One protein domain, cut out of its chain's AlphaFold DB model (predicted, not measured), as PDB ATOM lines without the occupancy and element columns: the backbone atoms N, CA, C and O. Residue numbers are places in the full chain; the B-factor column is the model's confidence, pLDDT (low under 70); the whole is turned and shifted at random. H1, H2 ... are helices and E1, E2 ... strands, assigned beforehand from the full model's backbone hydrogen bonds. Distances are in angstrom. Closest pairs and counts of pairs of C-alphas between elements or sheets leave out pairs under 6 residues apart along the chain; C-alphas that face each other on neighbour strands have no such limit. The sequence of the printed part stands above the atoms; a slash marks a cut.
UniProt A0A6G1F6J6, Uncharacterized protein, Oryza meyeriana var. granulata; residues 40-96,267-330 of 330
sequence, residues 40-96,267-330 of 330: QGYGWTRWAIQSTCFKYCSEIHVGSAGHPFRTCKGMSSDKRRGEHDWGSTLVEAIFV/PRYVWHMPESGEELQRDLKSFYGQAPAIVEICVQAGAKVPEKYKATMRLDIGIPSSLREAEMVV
ATOM      1  N   GLN A  40      -6.989  -0.619  43.180       34.56
ATOM      2  CA  GLN A  40      -7.484  -1.817  42.515       34.56
ATOM      3  C   GLN A  40      -7.167  -3.019  43.386       34.56
ATOM      4  O   GLN A  40      -6.014  -3.388  43.564       34.56
ATOM      5  N   GLY A  41      -8.219  -3.578  43.974       35.28
ATOM      6  CA  GLY A  41      -8.139  -4.842  44.676       35.28
ATOM      7  C   GLY A  41      -8.302  -4.747  46.188       35.28
ATOM      8  O   GLY A  41      -7.397  -5.066  46.943       35.28
ATOM      9  N   TYR A  42      -9.495  -4.382  46.654       45.12
ATOM     10  CA  TYR A  42      -9.854  -4.513  48.065       45.12
ATOM     11  C   TYR A  42     -11.055  -5.451  48.198       45.12
ATOM     12  O   TYR A  42     -12.143  -5.140  47.709       45.12
ATOM     13  N   GLY A  43     -10.878  -6.592  48.873       33.59
ATOM     14  CA  GLY A  43     -11.876  -7.661  49.039       33.59
ATOM     15  C   GLY A  43     -13.124  -7.212  49.804       33.59
ATOM     16  O   GLY A  43     -14.153  -7.884  49.795       33.59
ATOM     17  N   TRP A  44     -13.062  -6.025  50.398       41.31
ATOM     18  CA  TRP A  44     -14.164  -5.313  51.032       41.31
ATOM     19  C   TRP A  44     -15.080  -4.544  50.107       41.31
ATOM     20  O   TRP A  44     -16.209  -4.258  50.494       41.31
ATOM     21  N   THR A  45     -14.636  -4.178  48.902       40.38
ATOM     22  CA  THR A  45     -15.537  -3.546  47.922       40.38
ATOM     23  C   THR A  45     -16.741  -4.454  47.650       40.38
ATOM     24  O   THR A  45     -17.838  -3.974  47.379       40.38
ATOM     25  N   ARG A  46     -16.570  -5.766  47.874       36.81
ATOM     26  CA  ARG A  46     -17.609  -6.799  47.867       36.81
ATOM     27  C   ARG A  46     -18.592  -6.749  49.054       36.81
ATOM     28  O   ARG A  46     -19.691  -7.275  48.918       36.81
ATOM     29  N   TRP A  47     -18.214  -6.142  50.181       34.84
ATOM     30  CA  TRP A  47     -19.035  -5.966  51.390       34.84
ATOM     31  C   TRP A  47     -19.643  -4.561  51.518       34.84
ATOM     32  O   TRP A  47     -20.736  -4.438  52.055       34.84
ATOM     33  N   ALA A  48     -18.982  -3.515  51.007       41.28
ATOM     34  CA  ALA A  48     -19.466  -2.132  51.101       41.28
ATOM     35  C   ALA A  48     -20.318  -1.682  49.895       41.28
ATOM     36  O   ALA A  48     -21.042  -0.692  49.981       41.28
ATOM     37  N   ILE A  49     -20.260  -2.388  48.758       50.06
ATOM     38  CA  ILE A  49     -20.954  -1.978  47.530       50.06
ATOM     39  C   ILE A  49     -21.833  -3.103  47.024       50.06
ATOM     40  O   ILE A  49     -21.431  -3.959  46.236       50.06
ATOM     41  N   GLN A  50     -23.078  -3.089  47.470       52.44
ATOM     42  CA  GLN A  50     -23.976  -4.202  47.211       52.44
ATOM     43  C   GLN A  50     -24.760  -4.049  45.901       52.44
ATOM     44  O   GLN A  50     -25.446  -4.994  45.513       52.44
ATOM     45  N   SER A  51     -24.712  -2.902  45.196       52.81
ATOM     46  CA  SER A  51     -25.642  -2.661  44.076       52.81
ATOM     47  C   SER A  51     -25.153  -1.697  42.969       52.81
ATOM     48  O   SER A  51     -25.153  -0.481  43.138       52.81
ATOM     49  N   THR A  52     -24.839  -2.214  41.775       56.31
ATOM     50  CA  THR A  52     -24.860  -1.474  40.488       56.31
ATOM     51  C   THR A  52     -26.096  -1.878  39.698       56.31
ATOM     52  O   THR A  52     -26.515  -3.032  39.752       56.31
ATOM     53  N   CYS A  53     -26.683  -0.977  38.905       60.88
ATOM     54  CA  CYS A  53     -27.773  -1.341  37.993       60.88
ATOM     55  C   CYS A  53     -27.244  -2.085  36.742       60.88
ATOM     56  O   CYS A  53     -27.357  -1.603  35.612       60.88
ATOM     57  N   PHE A  54     -26.682  -3.279  36.946       55.78
ATOM     58  CA  PHE A  54     -25.840  -4.047  36.019       55.78
ATOM     59  C   PHE A  54     -26.334  -4.124  34.560       55.78
ATOM     60  O   PHE A  54     -25.534  -4.088  33.630       55.78
ATOM     61  N   LYS A  55     -27.650  -4.221  34.326       62.47
ATOM     62  CA  LYS A  55     -28.192  -4.522  32.986       62.47
ATOM     63  C   LYS A  55     -28.642  -3.323  32.159       62.47
ATOM     64  O   LYS A  55     -28.859  -3.475  30.957       62.47
ATOM     65  N   TYR A  56     -28.854  -2.160  32.774       72.31
ATOM     66  CA  TYR A  56     -29.646  -1.110  32.119       72.31
ATOM     67  C   TYR A  56     -29.057   0.289  32.218       72.31
ATOM     68  O   TYR A  56     -29.223   1.052  31.266       72.31
ATOM     69  N   CYS A  57     -28.404   0.655  33.324       82.81
ATOM     70  CA  CYS A  57     -27.807   1.980  33.491       82.81
ATOM     71  C   CYS A  57     -26.523   1.918  34.321       82.81
ATOM     72  O   CYS A  57     -26.208   0.892  34.905       82.81
ATOM     73  N   SER A  58     -25.785   3.023  34.381       80.81
ATOM     74  CA  SER A  58     -24.538   3.093  35.144       80.81
ATOM     75  C   SER A  58     -24.724   3.505  36.608       80.81
ATOM     76  O   SER A  58     -23.730   3.692  37.300       80.81
ATOM     77  N   GLU A  59     -25.956   3.709  37.084       86.19
ATOM     78  CA  GLU A  59     -26.216   4.135  38.466       86.19
ATOM     79  C   GLU A  59     -25.704   3.082  39.456       86.19
ATOM     80  O   GLU A  59     -25.859   1.873  39.243       86.19
ATOM     81  N   ILE A  60     -25.047   3.565  40.508       85.56
ATOM     82  CA  ILE A  60     -24.429   2.753  41.552       85.56
ATOM     83  C   ILE A  60     -24.991   3.179  42.906       85.56
ATOM     84  O   ILE A  60     -25.444   4.315  43.065       85.56
ATOM     85  N   HIS A  61     -24.967   2.269  43.867       86.38
ATOM     86  CA  HIS A  61     -25.417   2.504  45.228       86.38
ATOM     87  C   HIS A  61     -24.474   1.822  46.224       86.38
ATOM     88  O   HIS A  61     -23.944   0.741  45.956       86.38
ATOM     89  N   VAL A  62     -24.273   2.483  47.362       84.62
ATOM     90  CA  VAL A  62     -23.474   2.014  48.496       84.62
ATOM     91  C   VAL A  62     -24.460   1.757  49.629       84.62
ATOM     92  O   VAL A  62     -25.178   2.673  50.015       84.62
ATOM     93  N   GLY A  63     -24.539   0.515  50.097       77.81
ATOM     94  CA  GLY A  63     -25.581   0.059  51.019       77.81
ATOM     95  C   GLY A  63     -26.048  -1.359  50.698       77.81
ATOM     96  O   GLY A  63     -25.850  -1.838  49.581       77.81
ATOM     97  N   SER A  64     -26.666  -2.024  51.678       72.12
ATOM     98  CA  SER A  64     -27.037  -3.448  51.627       72.12
ATOM     99  C   SER A  64     -28.142  -3.787  50.628       72.12
ATOM    100  O   SER A  64     -28.173  -4.895  50.085       72.12
ATOM    101  N   ALA A  65     -29.014  -2.824  50.350       77.25
ATOM    102  CA  ALA A  65     -30.075  -2.898  49.363       77.25
ATOM    103  C   ALA A  65     -30.068  -1.626  48.513       77.25
ATOM    104  O   ALA A  65     -29.919  -0.522  49.028       77.25
ATOM    105  N   GLY A  66     -30.239  -1.771  47.199       83.06
ATOM    106  CA  GLY A  66     -30.311  -0.629  46.295       83.06
ATOM    107  C   GLY A  66     -31.483   0.307  46.612       83.06
ATOM    108  O   GLY A  66     -32.563  -0.131  47.006       83.06
ATOM    109  N   HIS A  67     -31.299   1.608  46.387       89.44
ATOM    110  CA  HIS A  67     -32.291   2.613  46.774       89.44
ATOM    111  C   HIS A  67     -33.653   2.459  46.047       89.44
ATOM    112  O   HIS A  67     -33.701   2.059  44.874       89.44
ATOM    113  N   PRO A  68     -34.781   2.897  46.649       90.81
ATOM    114  CA  PRO A  68     -36.122   2.713  46.074       90.81
ATOM    115  C   PRO A  68     -36.547   3.807  45.080       90.81
ATOM    116  O   PRO A  68     -37.706   3.838  44.630       90.81
ATOM    117  N   PHE A  69     -35.660   4.756  44.767       92.38
ATOM    118  CA  PHE A  69     -35.971   5.848  43.850       92.38
ATOM    119  C   PHE A  69     -36.104   5.366  42.407       92.38
ATOM    120  O   PHE A  69     -35.259   4.646  41.880       92.38
ATOM    121  N   ARG A  70     -37.152   5.852  41.739       91.69
ATOM    122  CA  ARG A  70     -37.419   5.588  40.323       91.69
ATOM    123  C   ARG A  70     -36.622   6.534  39.418       91.69
ATOM    124  O   ARG A  70     -37.195   7.373  38.727       91.69
ATOM    125  N   THR A  71     -35.294   6.471  39.508       89.69
ATOM    126  CA  THR A  71     -34.352   7.357  38.793       89.69
ATOM    127  C   THR A  71     -33.693   6.712  37.583       89.69
ATOM    128  O   THR A  71     -32.969   7.400  36.863       89.69
ATOM    129  N   CYS A  72     -33.972   5.437  37.304       89.88
ATOM    130  CA  CYS A  72     -33.314   4.720  36.227       89.88
ATOM    131  C   CYS A  72     -33.584   5.379  34.872       89.88
ATOM    132  O   CYS A  72     -34.719   5.442  34.406       89.88
ATOM    133  N   LYS A  73     -32.508   5.812  34.212       88.00
ATOM    134  CA  LYS A  73     -32.520   6.302  32.820       88.00
ATOM    135  C   LYS A  73     -32.003   5.255  31.835       88.00
ATOM    136  O   LYS A  73     -31.640   5.570  30.706       88.00
ATOM    137  N   GLY A  74     -31.923   4.013  32.299       85.62
ATOM    138  CA  GLY A  74     -31.400   2.898  31.537       85.62
ATOM    139  C   GLY A  74     -32.318   2.415  30.428       85.62
ATOM    140  O   GLY A  74     -33.467   2.845  30.293       85.62
ATOM    141  N   MET A  75     -31.815   1.458  29.657       84.75
ATOM    142  CA  MET A  75     -32.584   0.811  28.598       84.75
ATOM    143  C   MET A  75     -33.862   0.166  29.164       84.75
ATOM    144  O   MET A  75     -33.845  -0.451  30.231       84.75
ATOM    145  N   SER A  76     -34.988   0.330  28.462       85.25
ATOM    146  CA  SER A  76     -36.323  -0.123  28.903       85.25
ATOM    147  C   SER A  76     -36.759   0.386  30.293       85.25
ATOM    148  O   SER A  76     -37.534  -0.279  30.985       85.25
ATOM    149  N   SER A  77     -36.243   1.535  30.745       87.56
ATOM    150  CA  SER A  77     -36.645   2.157  32.020       87.56
ATOM    151  C   SER A  77     -38.129   2.523  32.056       87.56
ATOM    152  O   SER A  77     -38.756   2.394  33.102       87.56
ATOM    153  N   ASP A  78     -38.711   2.892  30.918       88.31
ATOM    154  CA  ASP A  78     -40.145   3.118  30.724       88.31
ATOM    155  C   ASP A  78     -40.975   1.887  31.125       88.31
ATOM    156  O   ASP A  78     -41.901   1.993  31.934       88.31
ATOM    157  N   LYS A  79     -40.583   0.694  30.660       90.12
ATOM    158  CA  LYS A  79     -41.254  -0.576  30.995       90.12
ATOM    159  C   LYS A  79     -41.101  -0.947  32.467       90.12
ATOM    160  O   LYS A  79     -42.004  -1.544  33.047       90.12
ATOM    161  N   ARG A  80     -39.975  -0.568  33.074       88.75
ATOM    162  CA  ARG A  80     -39.660  -0.797  34.493       88.75
ATOM    163  C   ARG A  80     -40.102   0.360  35.395       88.75
ATOM    164  O   ARG A  80     -39.745   0.394  36.563       88.75
ATOM    165  N   ARG A  81     -40.866   1.329  34.868       90.38
ATOM    166  CA  ARG A  81     -41.364   2.507  35.606       90.38
ATOM    167  C   ARG A  81     -40.255   3.260  36.361       90.38
ATOM    168  O   ARG A  81     -40.479   3.758  37.460       90.38
ATOM    169  N   GLY A  82     -39.062   3.326  35.773       88.94
ATOM    170  CA  GLY A  82     -37.884   3.984  36.339       88.94
ATOM    171  C   GLY A  82     -37.191   3.223  37.474       88.94
ATOM    172  O   GLY A  82     -36.256   3.765  38.055       88.94
ATOM    173  N   GLU A  83     -37.614   2.003  37.806       89.38
ATOM    174  CA  GLU A  83     -36.941   1.166  38.808       89.38
ATOM    175  C   GLU A  83     -35.573   0.703  38.301       89.38
ATOM    176  O   GLU A  83     -35.311   0.702  37.097       89.38
ATOM    177  N   HIS A  84     -34.683   0.332  39.216       87.69
ATOM    178  CA  HIS A  84     -33.356  -0.210  38.918       87.69
ATOM    179  C   HIS A  84     -33.360  -1.737  39.028       87.69
ATOM    180  O   HIS A  84     -34.150  -2.297  39.781       87.69
ATOM    181  N   ASP A  85     -32.508  -2.404  38.248       85.12
ATOM    182  CA  ASP A  85     -32.220  -3.842  38.394       85.12
ATOM    183  C   ASP A  85     -30.824  -3.964  39.004       85.12
ATOM    184  O   ASP A  85     -29.822  -3.897  38.286       85.12
ATOM    185  N   TRP A  86     -30.777  -4.002  40.334       83.38
ATOM    186  CA  TRP A  86     -29.543  -3.987  41.112       83.38
ATOM    187  C   TRP A  86     -28.842  -5.353  41.082       83.38
ATOM    188  O   TRP A  86     -29.474  -6.397  41.226       83.38
ATOM    189  N   GLY A  87     -27.522  -5.343  40.918       74.25
ATOM    190  CA  GLY A  87     -26.640  -6.507  40.976       74.25
ATOM    191  C   GLY A  87     -25.280  -6.146  41.576       74.25
ATOM    192  O   GLY A  87     -25.062  -5.014  41.991       74.25
ATOM    193  N   SER A  88     -24.343  -7.091  41.623       66.12
ATOM    194  CA  SER A  88     -23.012  -6.854  42.199       66.12
ATOM    195  C   SER A  88     -22.193  -5.844  41.389       66.12
ATOM    196  O   SER A  88     -22.144  -5.923  40.162       66.12
ATOM    197  N   THR A  89     -21.520  -4.929  42.085       62.22
ATOM    198  CA  THR A  89     -20.639  -3.901  41.511       62.22
ATOM    199  C   THR A  89     -19.225  -4.409  41.234       62.22
ATOM    200  O   THR A  89     -18.713  -5.252  41.963       62.22
ATOM    201  N   LEU A  90     -18.589  -3.836  40.207       63.12
ATOM    202  CA  LEU A  90     -17.146  -3.902  39.961       63.12
ATOM    203  C   LEU A  90     -16.465  -2.588  40.393       63.12
ATOM    204  O   LEU A  90     -17.084  -1.524  40.316       63.12
ATOM    205  N   VAL A  91     -15.203  -2.634  40.826       66.00
ATOM    206  CA  VAL A  91     -14.454  -1.458  41.323       66.00
ATOM    207  C   VAL A  91     -14.378  -0.339  40.275       66.00
ATOM    208  O   VAL A  91     -14.500   0.844  40.596       66.00
ATOM    209  N   GLU A  92     -14.299  -0.703  39.000       68.69
ATOM    210  CA  GLU A  92     -14.249   0.201  37.846       68.69
ATOM    211  C   GLU A  92     -15.540   1.019  37.681       68.69
ATOM    212  O   GLU A  92     -15.552   2.059  37.020       68.69
ATOM    213  N   ALA A  93     -16.648   0.580  38.290       70.25
ATOM    214  CA  ALA A  93     -17.886   1.354  38.314       70.25
ATOM    215  C   ALA A  93     -17.817   2.542  39.291       70.25
ATOM    216  O   ALA A  93     -18.610   3.477  39.164       70.25
ATOM    217  N   ILE A  94     -16.885   2.504  40.250       75.62
ATOM    218  CA  ILE A  94     -16.644   3.539  41.260       75.62
ATOM    219  C   ILE A  94     -15.651   4.566  40.715       75.62
ATOM    220  O   ILE A  94     -15.942   5.763  40.690       75.62
ATOM    221  N   PHE A  95     -14.487   4.084  40.274       77.56
ATOM    222  CA  PHE A  95     -13.423   4.892  39.698       77.56
ATOM    223  C   PHE A  95     -13.426   4.685  38.189       77.56
ATOM    224  O   PHE A  95     -12.862   3.718  37.685       77.56
ATOM    225  N   VAL A  96     -14.111   5.576  37.468       79.75
ATOM    226  CA  VAL A  96     -14.258   5.449  36.015       79.75
ATOM    227  C   VAL A  96     -12.931   5.810  35.348       79.75
ATOM    228  O   VAL A  96     -12.549   6.985  35.388       79.75
ATOM    229  N   PRO A 267     -16.277  12.074  39.420       89.81
ATOM    230  CA  PRO A 267     -16.913  11.530  40.608       89.81
ATOM    231  C   PRO A 267     -18.212  10.805  40.236       89.81
ATOM    232  O   PRO A 267     -19.061  11.314  39.496       89.81
ATOM    233  N   ARG A 268     -18.406   9.610  40.794       88.62
ATOM    234  CA  ARG A 268     -19.673   8.877  40.717       88.62
ATOM    235  C   ARG A 268     -20.492   9.172  41.961       88.62
ATOM    236  O   ARG A 268     -20.191   8.638  43.015       88.62
ATOM    237  N   TYR A 269     -21.489  10.042  41.855       91.56
ATOM    238  CA  TYR A 269     -22.323  10.389  43.005       91.56
ATOM    239  C   TYR A 269     -23.334   9.290  43.333       91.56
ATOM    240  O   TYR A 269     -24.005   8.768  42.441       91.56
ATOM    241  N   VAL A 270     -23.464   8.998  44.623       91.75
ATOM    242  CA  VAL A 270     -24.441   8.081  45.219       91.75
ATOM    243  C   VAL A 270     -25.234   8.802  46.293       91.75
ATOM    244  O   VAL A 270     -24.812   9.845  46.788       91.75
ATOM    245  N   TRP A 271     -26.401   8.264  46.628       93.50
ATOM    246  CA  TRP A 271     -27.178   8.743  47.768       93.50
ATOM    247  C   TRP A 271     -26.455   8.418  49.069       93.50
ATOM    248  O   TRP A 271     -25.991   7.292  49.228       93.50
ATOM    249  N   HIS A 272     -26.375   9.406  49.956       92.75
ATOM    250  CA  HIS A 272     -25.808   9.221  51.282       92.75
ATOM    251  C   HIS A 272     -26.770   8.414  52.162       92.75
ATOM    252  O   HIS A 272     -27.960   8.744  52.228       92.75
ATOM    253  N   MET A 273     -26.265   7.361  52.807       87.44
ATOM    254  CA  MET A 273     -27.032   6.501  53.706       87.44
ATOM    255  C   MET A 273     -26.972   7.021  55.152       87.44
ATOM    256  O   MET A 273     -25.879   7.323  55.632       87.44
ATOM    257  N   PRO A 274     -28.109   7.096  55.872       82.00
ATOM    258  CA  PRO A 274     -28.121   7.498  57.277       82.00
ATOM    259  C   PRO A 274     -27.239   6.603  58.158       82.00
ATOM    260  O   PRO A 274     -27.243   5.383  58.002       82.00
ATOM    261  N   GLU A 275     -26.569   7.190  59.155       76.69
ATOM    262  CA  GLU A 275     -25.764   6.445  60.145       76.69
ATOM    263  C   GLU A 275     -26.588   5.423  60.948       76.69
ATOM    264  O   GLU A 275     -26.041   4.452  61.464       76.69
ATOM    265  N   SER A 276     -27.913   5.608  61.033       74.25
ATOM    266  CA  SER A 276     -28.831   4.648  61.662       74.25
ATOM    267  C   SER A 276     -28.875   3.292  60.944       74.25
ATOM    268  O   SER A 276     -29.373   2.324  61.516       74.25
ATOM    269  N   GLY A 277     -28.380   3.213  59.702       72.56
ATOM    270  CA  GLY A 277     -28.477   2.025  58.853       72.56
ATOM    271  C   GLY A 277     -29.876   1.797  58.278       72.56
ATOM    272  O   GLY A 277     -30.136   0.751  57.685       72.56
ATOM    273  N   GLU A 278     -30.790   2.755  58.453       79.12
ATOM    274  CA  GLU A 278     -32.132   2.690  57.884       79.12
ATOM    275  C   GLU A 278     -32.093   2.819  56.360       79.12
ATOM    276  O   GLU A 278     -31.351   3.621  55.784       79.12
ATOM    277  N   GLU A 279     -32.938   2.037  55.689       84.25
ATOM    278  CA  GLU A 279     -33.075   2.117  54.241       84.25
ATOM    279  C   GLU A 279     -33.661   3.469  53.814       84.25
ATOM    280  O   GLU A 279     -34.560   4.029  54.450       84.25
ATOM    281  N   LEU A 280     -33.183   3.981  52.678       89.25
ATOM    282  CA  LEU A 280     -33.724   5.199  52.082       89.25
ATOM    283  C   LEU A 280     -35.208   5.014  51.775       89.25
ATOM    284  O   LEU A 280     -35.597   4.038  51.140       89.25
ATOM    285  N   GLN A 281     -36.033   5.990  52.141       89.75
ATOM    286  CA  GLN A 281     -37.463   5.967  51.858       89.75
ATOM    287  C   GLN A 281     -37.777   6.780  50.608       89.75
ATOM    288  O   GLN A 281     -37.321   7.913  50.444       89.75
ATOM    289  N   ARG A 282     -38.609   6.225  49.719       90.00
ATOM    290  CA  ARG A 282     -38.968   6.879  48.449       90.00
ATOM    291  C   ARG A 282     -39.505   8.294  48.659       90.00
ATOM    292  O   ARG A 282     -39.139   9.189  47.897       90.00
ATOM    293  N   ASP A 283     -40.348   8.475  49.667       89.06
ATOM    294  CA  ASP A 283     -41.053   9.732  49.889       89.06
ATOM    295  C   ASP A 283     -40.175  10.803  50.557       89.06
ATOM    296  O   ASP A 283     -40.468  11.990  50.460       89.06
ATOM    297  N   LEU A 284     -39.040  10.405  51.142       89.19
ATOM    298  CA  LEU A 284     -38.067  11.306  51.767       89.19
ATOM    299  C   LEU A 284     -36.910  11.682  50.830       89.19
ATOM    300  O   LEU A 284     -35.933  12.295  51.254       89.19
ATOM    301  N   LYS A 285     -37.015  11.364  49.531       90.31
ATOM    302  CA  LYS A 285     -35.964  11.614  48.527       90.31
ATOM    303  C   LYS A 285     -35.381  13.031  48.580       90.31
ATOM    304  O   LYS A 285     -34.187  13.212  48.365       90.31
ATOM    305  N   SER A 286     -36.220  14.039  48.815       89.56
ATOM    306  CA  SER A 286     -35.817  15.448  48.850       89.56
ATOM    307  C   SER A 286     -34.970  15.830  50.063       89.56
ATOM    308  O   SER A 286     -34.371  16.902  50.022       89.56
ATOM    309  N   PHE A 287     -34.904  14.991  51.098       89.50
ATOM    310  CA  PHE A 287     -34.125  15.223  52.318       89.50
ATOM    311  C   PHE A 287     -32.726  14.610  52.233       89.50
ATOM    312  O   PHE A 287     -31.785  15.165  52.788       89.50
ATOM    313  N   TYR A 288     -32.555  13.528  51.472       92.12
ATOM    314  CA  TYR A 288     -31.252  12.883  51.335       92.12
ATOM    315  C   TYR A 288     -30.275  13.711  50.497       92.12
ATOM    316  O   TYR A 288     -30.651  14.367  49.516       92.12
ATOM    317  N   GLY A 289     -29.008  13.676  50.905       94.75
ATOM    318  CA  GLY A 289     -27.884  14.209  50.149       94.75
ATOM    319  C   GLY A 289     -27.191  13.153  49.295       94.75
ATOM    320  O   GLY A 289     -27.615  11.999  49.204       94.75
ATOM    321  N   GLN A 290     -26.115  13.572  48.641       95.00
ATOM    322  CA  GLN A 290     -25.281  12.729  47.800       95.00
ATOM    323  C   GLN A 290     -23.793  12.979  48.066       95.00
ATOM    324  O   GLN A 290     -23.374  14.093  48.388       95.00
ATOM    325  N   ALA A 291     -22.981  11.950  47.856       95.12
ATOM    326  CA  ALA A 291     -21.524  12.013  47.935       95.12
ATOM    327  C   ALA A 291     -20.888  11.236  46.779       95.12
ATOM    328  O   ALA A 291     -21.539  10.357  46.207       95.12
ATOM    329  N   PRO A 292     -19.624  11.516  46.410       93.62
ATOM    330  CA  PRO A 292     -18.861  10.600  45.573       93.62
ATOM    331  C   PRO A 292     -18.837   9.200  46.202       93.62
ATOM    332  O   PRO A 292     -18.678   9.068  47.408       93.62
ATOM    333  N   ALA A 293     -18.953   8.155  45.390       90.38
ATOM    334  CA  ALA A 293     -19.069   6.777  45.850       90.38
ATOM    335  C   ALA A 293     -17.900   6.349  46.735       90.38
ATOM    336  O   ALA A 293     -18.130   5.721  47.755       90.38
ATOM    337  N   ILE A 294     -16.671   6.749  46.392       89.69
ATOM    338  CA  ILE A 294     -15.478   6.491  47.219       89.69
ATOM    339  C   ILE A 294     -15.657   7.080  48.617       89.69
ATOM    340  O   ILE A 294     -15.349   6.422  49.604       89.69
ATOM    341  N   VAL A 295     -16.207   8.294  48.702       93.06
ATOM    342  CA  VAL A 295     -16.457   8.962  49.980       93.06
ATOM    343  C   VAL A 295     -17.527   8.222  50.767       93.06
ATOM    344  O   VAL A 295     -17.308   7.912  51.930       93.06
ATOM    345  N   GLU A 296     -18.650   7.889  50.128       92.75
ATOM    346  CA  GLU A 296     -19.737   7.162  50.786       92.75
ATOM    347  C   GLU A 296     -19.282   5.790  51.290       92.75
ATOM    348  O   GLU A 296     -19.565   5.442  52.427       92.75
ATOM    349  N   ILE A 297     -18.523   5.036  50.490       88.44
ATOM    350  CA  ILE A 297     -17.969   3.730  50.880       88.44
ATOM    351  C   ILE A 297     -17.141   3.854  52.153       88.44
ATOM    352  O   ILE A 297     -17.320   3.071  53.081       88.44
ATOM    353  N   CYS A 298     -16.245   4.839  52.204       91.25
ATOM    354  CA  CYS A 298     -15.365   5.007  53.351       91.25
ATOM    355  C   CYS A 298     -16.133   5.480  54.590       91.25
ATOM    356  O   CYS A 298     -15.877   5.002  55.690       91.25
ATOM    357  N   VAL A 299     -17.114   6.371  54.421       92.19
ATOM    358  CA  VAL A 299     -17.972   6.832  55.523       92.19
ATOM    359  C   VAL A 299     -18.822   5.689  56.079       92.19
ATOM    360  O   VAL A 299     -18.868   5.509  57.292       92.19
ATOM    361  N   GLN A 300     -19.429   4.863  55.222       88.50
ATOM    362  CA  GLN A 300     -20.178   3.674  55.653       88.50
ATOM    363  C   GLN A 300     -19.276   2.616  56.312       88.50
ATOM    364  O   GLN A 300     -19.740   1.826  57.130       88.50
ATOM    365  N   ALA A 301     -17.981   2.624  55.998       87.00
ATOM    366  CA  ALA A 301     -16.962   1.820  56.667       87.00
ATOM    367  C   ALA A 301     -16.460   2.439  57.993       87.00
ATOM    368  O   ALA A 301     -15.585   1.871  58.639       87.00
ATOM    369  N   GLY A 302     -17.023   3.573  58.423       90.38
ATOM    370  CA  GLY A 302     -16.740   4.215  59.708       90.38
ATOM    371  C   GLY A 302     -15.691   5.327  59.662       90.38
ATOM    372  O   GLY A 302     -15.347   5.867  60.713       90.38
ATOM    373  N   ALA A 303     -15.199   5.712  58.481       91.88
ATOM    374  CA  ALA A 303     -14.316   6.865  58.363       91.88
ATOM    375  C   ALA A 303     -15.066   8.180  58.625       91.88
ATOM    376  O   ALA A 303     -16.228   8.366  58.251       91.88
ATOM    377  N   LYS A 304     -14.375   9.149  59.229       94.19
ATOM    378  CA  LYS A 304     -14.955  10.465  59.508       94.19
ATOM    379  C   LYS A 304     -15.278  11.223  58.216       94.19
ATOM    380  O   LYS A 304     -14.420  11.396  57.355       94.19
ATOM    381  N   VAL A 305     -16.484  11.791  58.136       93.94
ATOM    382  CA  VAL A 305     -16.910  12.607  56.988       93.94
ATOM    383  C   VAL A 305     -16.027  13.857  56.829       93.94
ATOM    384  O   VAL A 305     -16.014  14.713  57.728       93.94
ATOM    385  N   PRO A 306     -15.344  14.041  55.680       93.75
ATOM    386  CA  PRO A 306     -14.595  15.264  55.410       93.75
ATOM    387  C   PRO A 306     -15.518  16.482  55.266       93.75
ATOM    388  O   PRO A 306     -16.566  16.415  54.623       93.75
ATOM    389  N   GLU A 307     -15.100  17.631  55.807       94.19
ATOM    390  CA  GLU A 307     -15.941  18.836  55.933       94.19
ATOM    391  C   GLU A 307     -16.585  19.280  54.610       94.19
ATOM    392  O   GLU A 307     -17.767  19.611  54.556       94.19
ATOM    393  N   LYS A 308     -15.830  19.217  53.511       93.44
ATOM    394  CA  LYS A 308     -16.290  19.651  52.185       93.44
ATOM    395  C   LYS A 308     -17.429  18.811  51.595       93.44
ATOM    396  O   LYS A 308     -18.096  19.284  50.680       93.44
ATOM    397  N   TYR A 309     -17.649  17.589  52.090       94.69
ATOM    398  CA  TYR A 309     -18.727  16.714  51.619       94.69
ATOM    399  C   TYR A 309     -19.989  16.809  52.483       94.69
ATOM    400  O   TYR A 309     -21.062  16.437  52.018       94.69
ATOM    401  N   LYS A 310     -19.915  17.377  53.697       94.62
ATOM    402  CA  LYS A 310     -21.069  17.463  54.611       94.62
ATOM    403  C   LYS A 310     -22.276  18.163  53.989       94.62
ATOM    404  O   LYS A 310     -23.397  17.685  54.128       94.62
ATOM    405  N   ALA A 311     -22.038  19.251  53.254       93.69
ATOM    406  CA  ALA A 311     -23.096  20.008  52.587       93.69
ATOM    407  C   ALA A 311     -23.753  19.220  51.441       93.69
ATOM    408  O   ALA A 311     -24.971  19.254  51.283       93.69
ATOM    409  N   THR A 312     -22.977  18.476  50.641       94.88
ATOM    410  CA  THR A 312     -23.550  17.650  49.566       94.88
ATOM    411  C   THR A 312     -24.280  16.438  50.134       94.88
ATOM    412  O   THR A 312     -25.325  16.064  49.609       94.88
ATOM    413  N   MET A 313     -23.782  15.888  51.245       94.81
ATOM    414  CA  MET A 313     -24.400  14.806  52.016       94.81
ATOM    415  C   MET A 313     -25.618  15.255  52.827       94.81
ATOM    416  O   MET A 313     -26.382  14.400  53.264       94.81
ATOM    417  N   ARG A 314     -25.844  16.571  52.957       93.81
ATOM    418  CA  ARG A 314     -26.975  17.176  53.676       93.81
ATOM    419  C   ARG A 314     -27.055  16.761  55.144       93.81
ATOM    420  O   ARG A 314     -28.139  16.558  55.679       93.81
ATOM    421  N   LEU A 315     -25.904  16.659  55.806       90.50
ATOM    422  CA  LEU A 315     -25.843  16.287  57.229       90.50
ATOM    423  C   LEU A 315     -26.426  17.360  58.162       90.50
ATOM    424  O   LEU A 315     -26.666  17.104  59.336       90.50
ATOM    425  N   ASP A 316     -26.631  18.571  57.649       87.06
ATOM    426  CA  ASP A 316     -27.284  19.690  58.322       87.06
ATOM    427  C   ASP A 316     -28.819  19.653  58.218       87.06
ATOM    428  O   ASP A 316     -29.498  20.459  58.856       87.06
ATOM    429  N   ILE A 317     -29.380  18.721  57.442       85.44
ATOM    430  CA  ILE A 317     -30.822  18.554  57.262       85.44
ATOM    431  C   ILE A 317     -31.305  17.390  58.130       85.44
ATOM    432  O   ILE A 317     -30.917  16.240  57.932       85.44
ATOM    433  N   GLY A 318     -32.204  17.682  59.074       83.94
ATOM    434  CA  GLY A 318     -32.908  16.648  59.829       83.94
ATOM    435  C   GLY A 318     -33.813  15.835  58.905       83.94
ATOM    436  O   GLY A 318     -34.690  16.398  58.248       83.94
ATOM    437  N   ILE A 319     -33.595  14.521  58.841       85.50
ATOM    438  CA  ILE A 319     -34.430  13.607  58.058       85.50
ATOM    439  C   ILE A 319     -35.701  13.315  58.872       85.50
ATOM    440  O   ILE A 319     -35.586  12.810  59.990       85.50
ATOM    441  N   PRO A 320     -36.902  13.616  58.348       85.25
ATOM    442  CA  PRO A 320     -38.148  13.347  59.054       85.25
ATOM    443  C   PRO A 320     -38.326  11.854  59.344       85.25
ATOM    444  O   PRO A 320     -38.074  11.013  58.484       85.25
ATOM    445  N   SER A 321     -38.855  11.526  60.519       82.06
ATOM    446  CA  SER A 321     -39.207  10.152  60.905       82.06
ATOM    447  C   SER A 321     -40.478   9.638  60.214       82.06
ATOM    448  O   SER A 321     -40.764   8.440  60.217       82.06
ATOM    449  N   SER A 322     -41.279  10.538  59.631       79.44
ATOM    450  CA  SER A 322     -42.526  10.201  58.943       79.44
ATOM    451  C   SER A 322     -42.890  11.195  57.841       79.44
ATOM    452  O   SER A 322     -42.479  12.354  57.861       79.44
ATOM    453  N   LEU A 323     -43.759  10.765  56.922       78.50
ATOM    454  CA  LEU A 323     -44.364  11.633  55.906       78.50
ATOM    455  C   LEU A 323     -45.086  12.842  56.503       78.50
ATOM    456  O   LEU A 323     -44.951  13.952  56.003       78.50
ATOM    457  N   ARG A 324     -45.812  12.635  57.607       81.62
ATOM    458  CA  ARG A 324     -46.518  13.719  58.297       81.62
ATOM    459  C   ARG A 324     -45.545  14.766  58.825       81.62
ATOM    460  O   ARG A 324     -45.859  15.946  58.826       81.62
ATOM    461  N   GLU A 325     -44.387  14.330  59.311       83.56
ATOM    462  CA  GLU A 325     -43.327  15.239  59.732       83.56
ATOM    463  C   GLU A 325     -42.705  15.957  58.538       83.56
ATOM    464  O   GLU A 325     -42.565  17.174  58.586       83.56
ATOM    465  N   ALA A 326     -42.440  15.243  57.443       83.19
ATOM    466  CA  ALA A 326     -41.922  15.835  56.216       83.19
ATOM    467  C   ALA A 326     -42.833  16.950  55.669       83.19
ATOM    468  O   ALA A 326     -42.335  18.002  55.283       83.19
ATOM    469  N   GLU A 327     -44.156  16.757  55.693       82.94
ATOM    470  CA  GLU A 327     -45.150  17.754  55.263       82.94
ATOM    471  C   GLU A 327     -45.167  19.028  56.126       82.94
ATOM    472  O   GLU A 327     -45.629  20.064  55.658       82.94
ATOM    473  N   MET A 328     -44.663  18.985  57.364       79.25
ATOM    474  CA  MET A 328     -44.590  20.161  58.245       79.25
ATOM    475  C   MET A 328     -43.356  21.043  57.989       79.25
ATOM    476  O   MET A 328     -43.274  22.137  58.545       79.25
ATOM    477  N   VAL A 329     -42.389  20.568  57.194       69.94
ATOM    478  CA  VAL A 329     -41.104  21.246  56.923       69.94
ATOM    479  C   VAL A 329     -41.087  21.915  55.532       69.94
ATOM    480  O   VAL A 329     -40.128  22.611  55.199       69.94
ATOM    481  N   VAL A 330     -42.141  21.720  54.727       58.16
ATOM    482  CA  VAL A 330     -42.314  22.287  53.372       58.16
ATOM    483  C   VAL A 330     -43.106  23.589  53.406       58.16
ATOM    484  O   VAL A 330     -44.132  23.651  54.115       58.16
TER     485      VAL A 330
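What this domain is: This is residues 40 to 96 and 267 to 330 of the 330 residues of an uncharacterized protein of Oryza meyeriana var. granulata (UniProt A0A6G1F6J6). What is the picture? There is little regular structure: mostly loops, with a tiny antiparallel hairpin, E1 and E2, near the middle, H2 and H3 beside it and H4 far out. How large is it? Of 121 printed residues, 30 are in H1, E1, E2, H2, H3 and H4, mostly helix. The whole is compact, radius of gyration of the C-alphas 14.7 A, spanning 43 by 40 by 21 A.

Where its parts are: Where is H1? It is residues 45 to 48, from C-alpha 45 at (-15.537, -3.546, 47.922). What follows? E1 is residues 269 to 271, E2 290 to 292, H2 293 to 300, H3 307 to 313 and H4 323 to 327.

How they stand to each other: How do E1 and E2 pair? N 270 and O 291 are within hydrogen-bond range, 2.8 A. What of the helices? The closest C-alphas of E2 and H3, Gln 290 and Met 313, are 4.8 A apart. Every O i to N i+4 pair is within range in H2 and H4; H3 has 1 of 3, and 3 of 4 O i to N i+3.

The domain as a whole: Where is the cut? Residues 97 to 266 are not printed; C-alphas 96 and 267 are 8.1 A apart. Where is pLDDT under 70? It is at residues 40 to 55, 88 to 92 and 329 to 330.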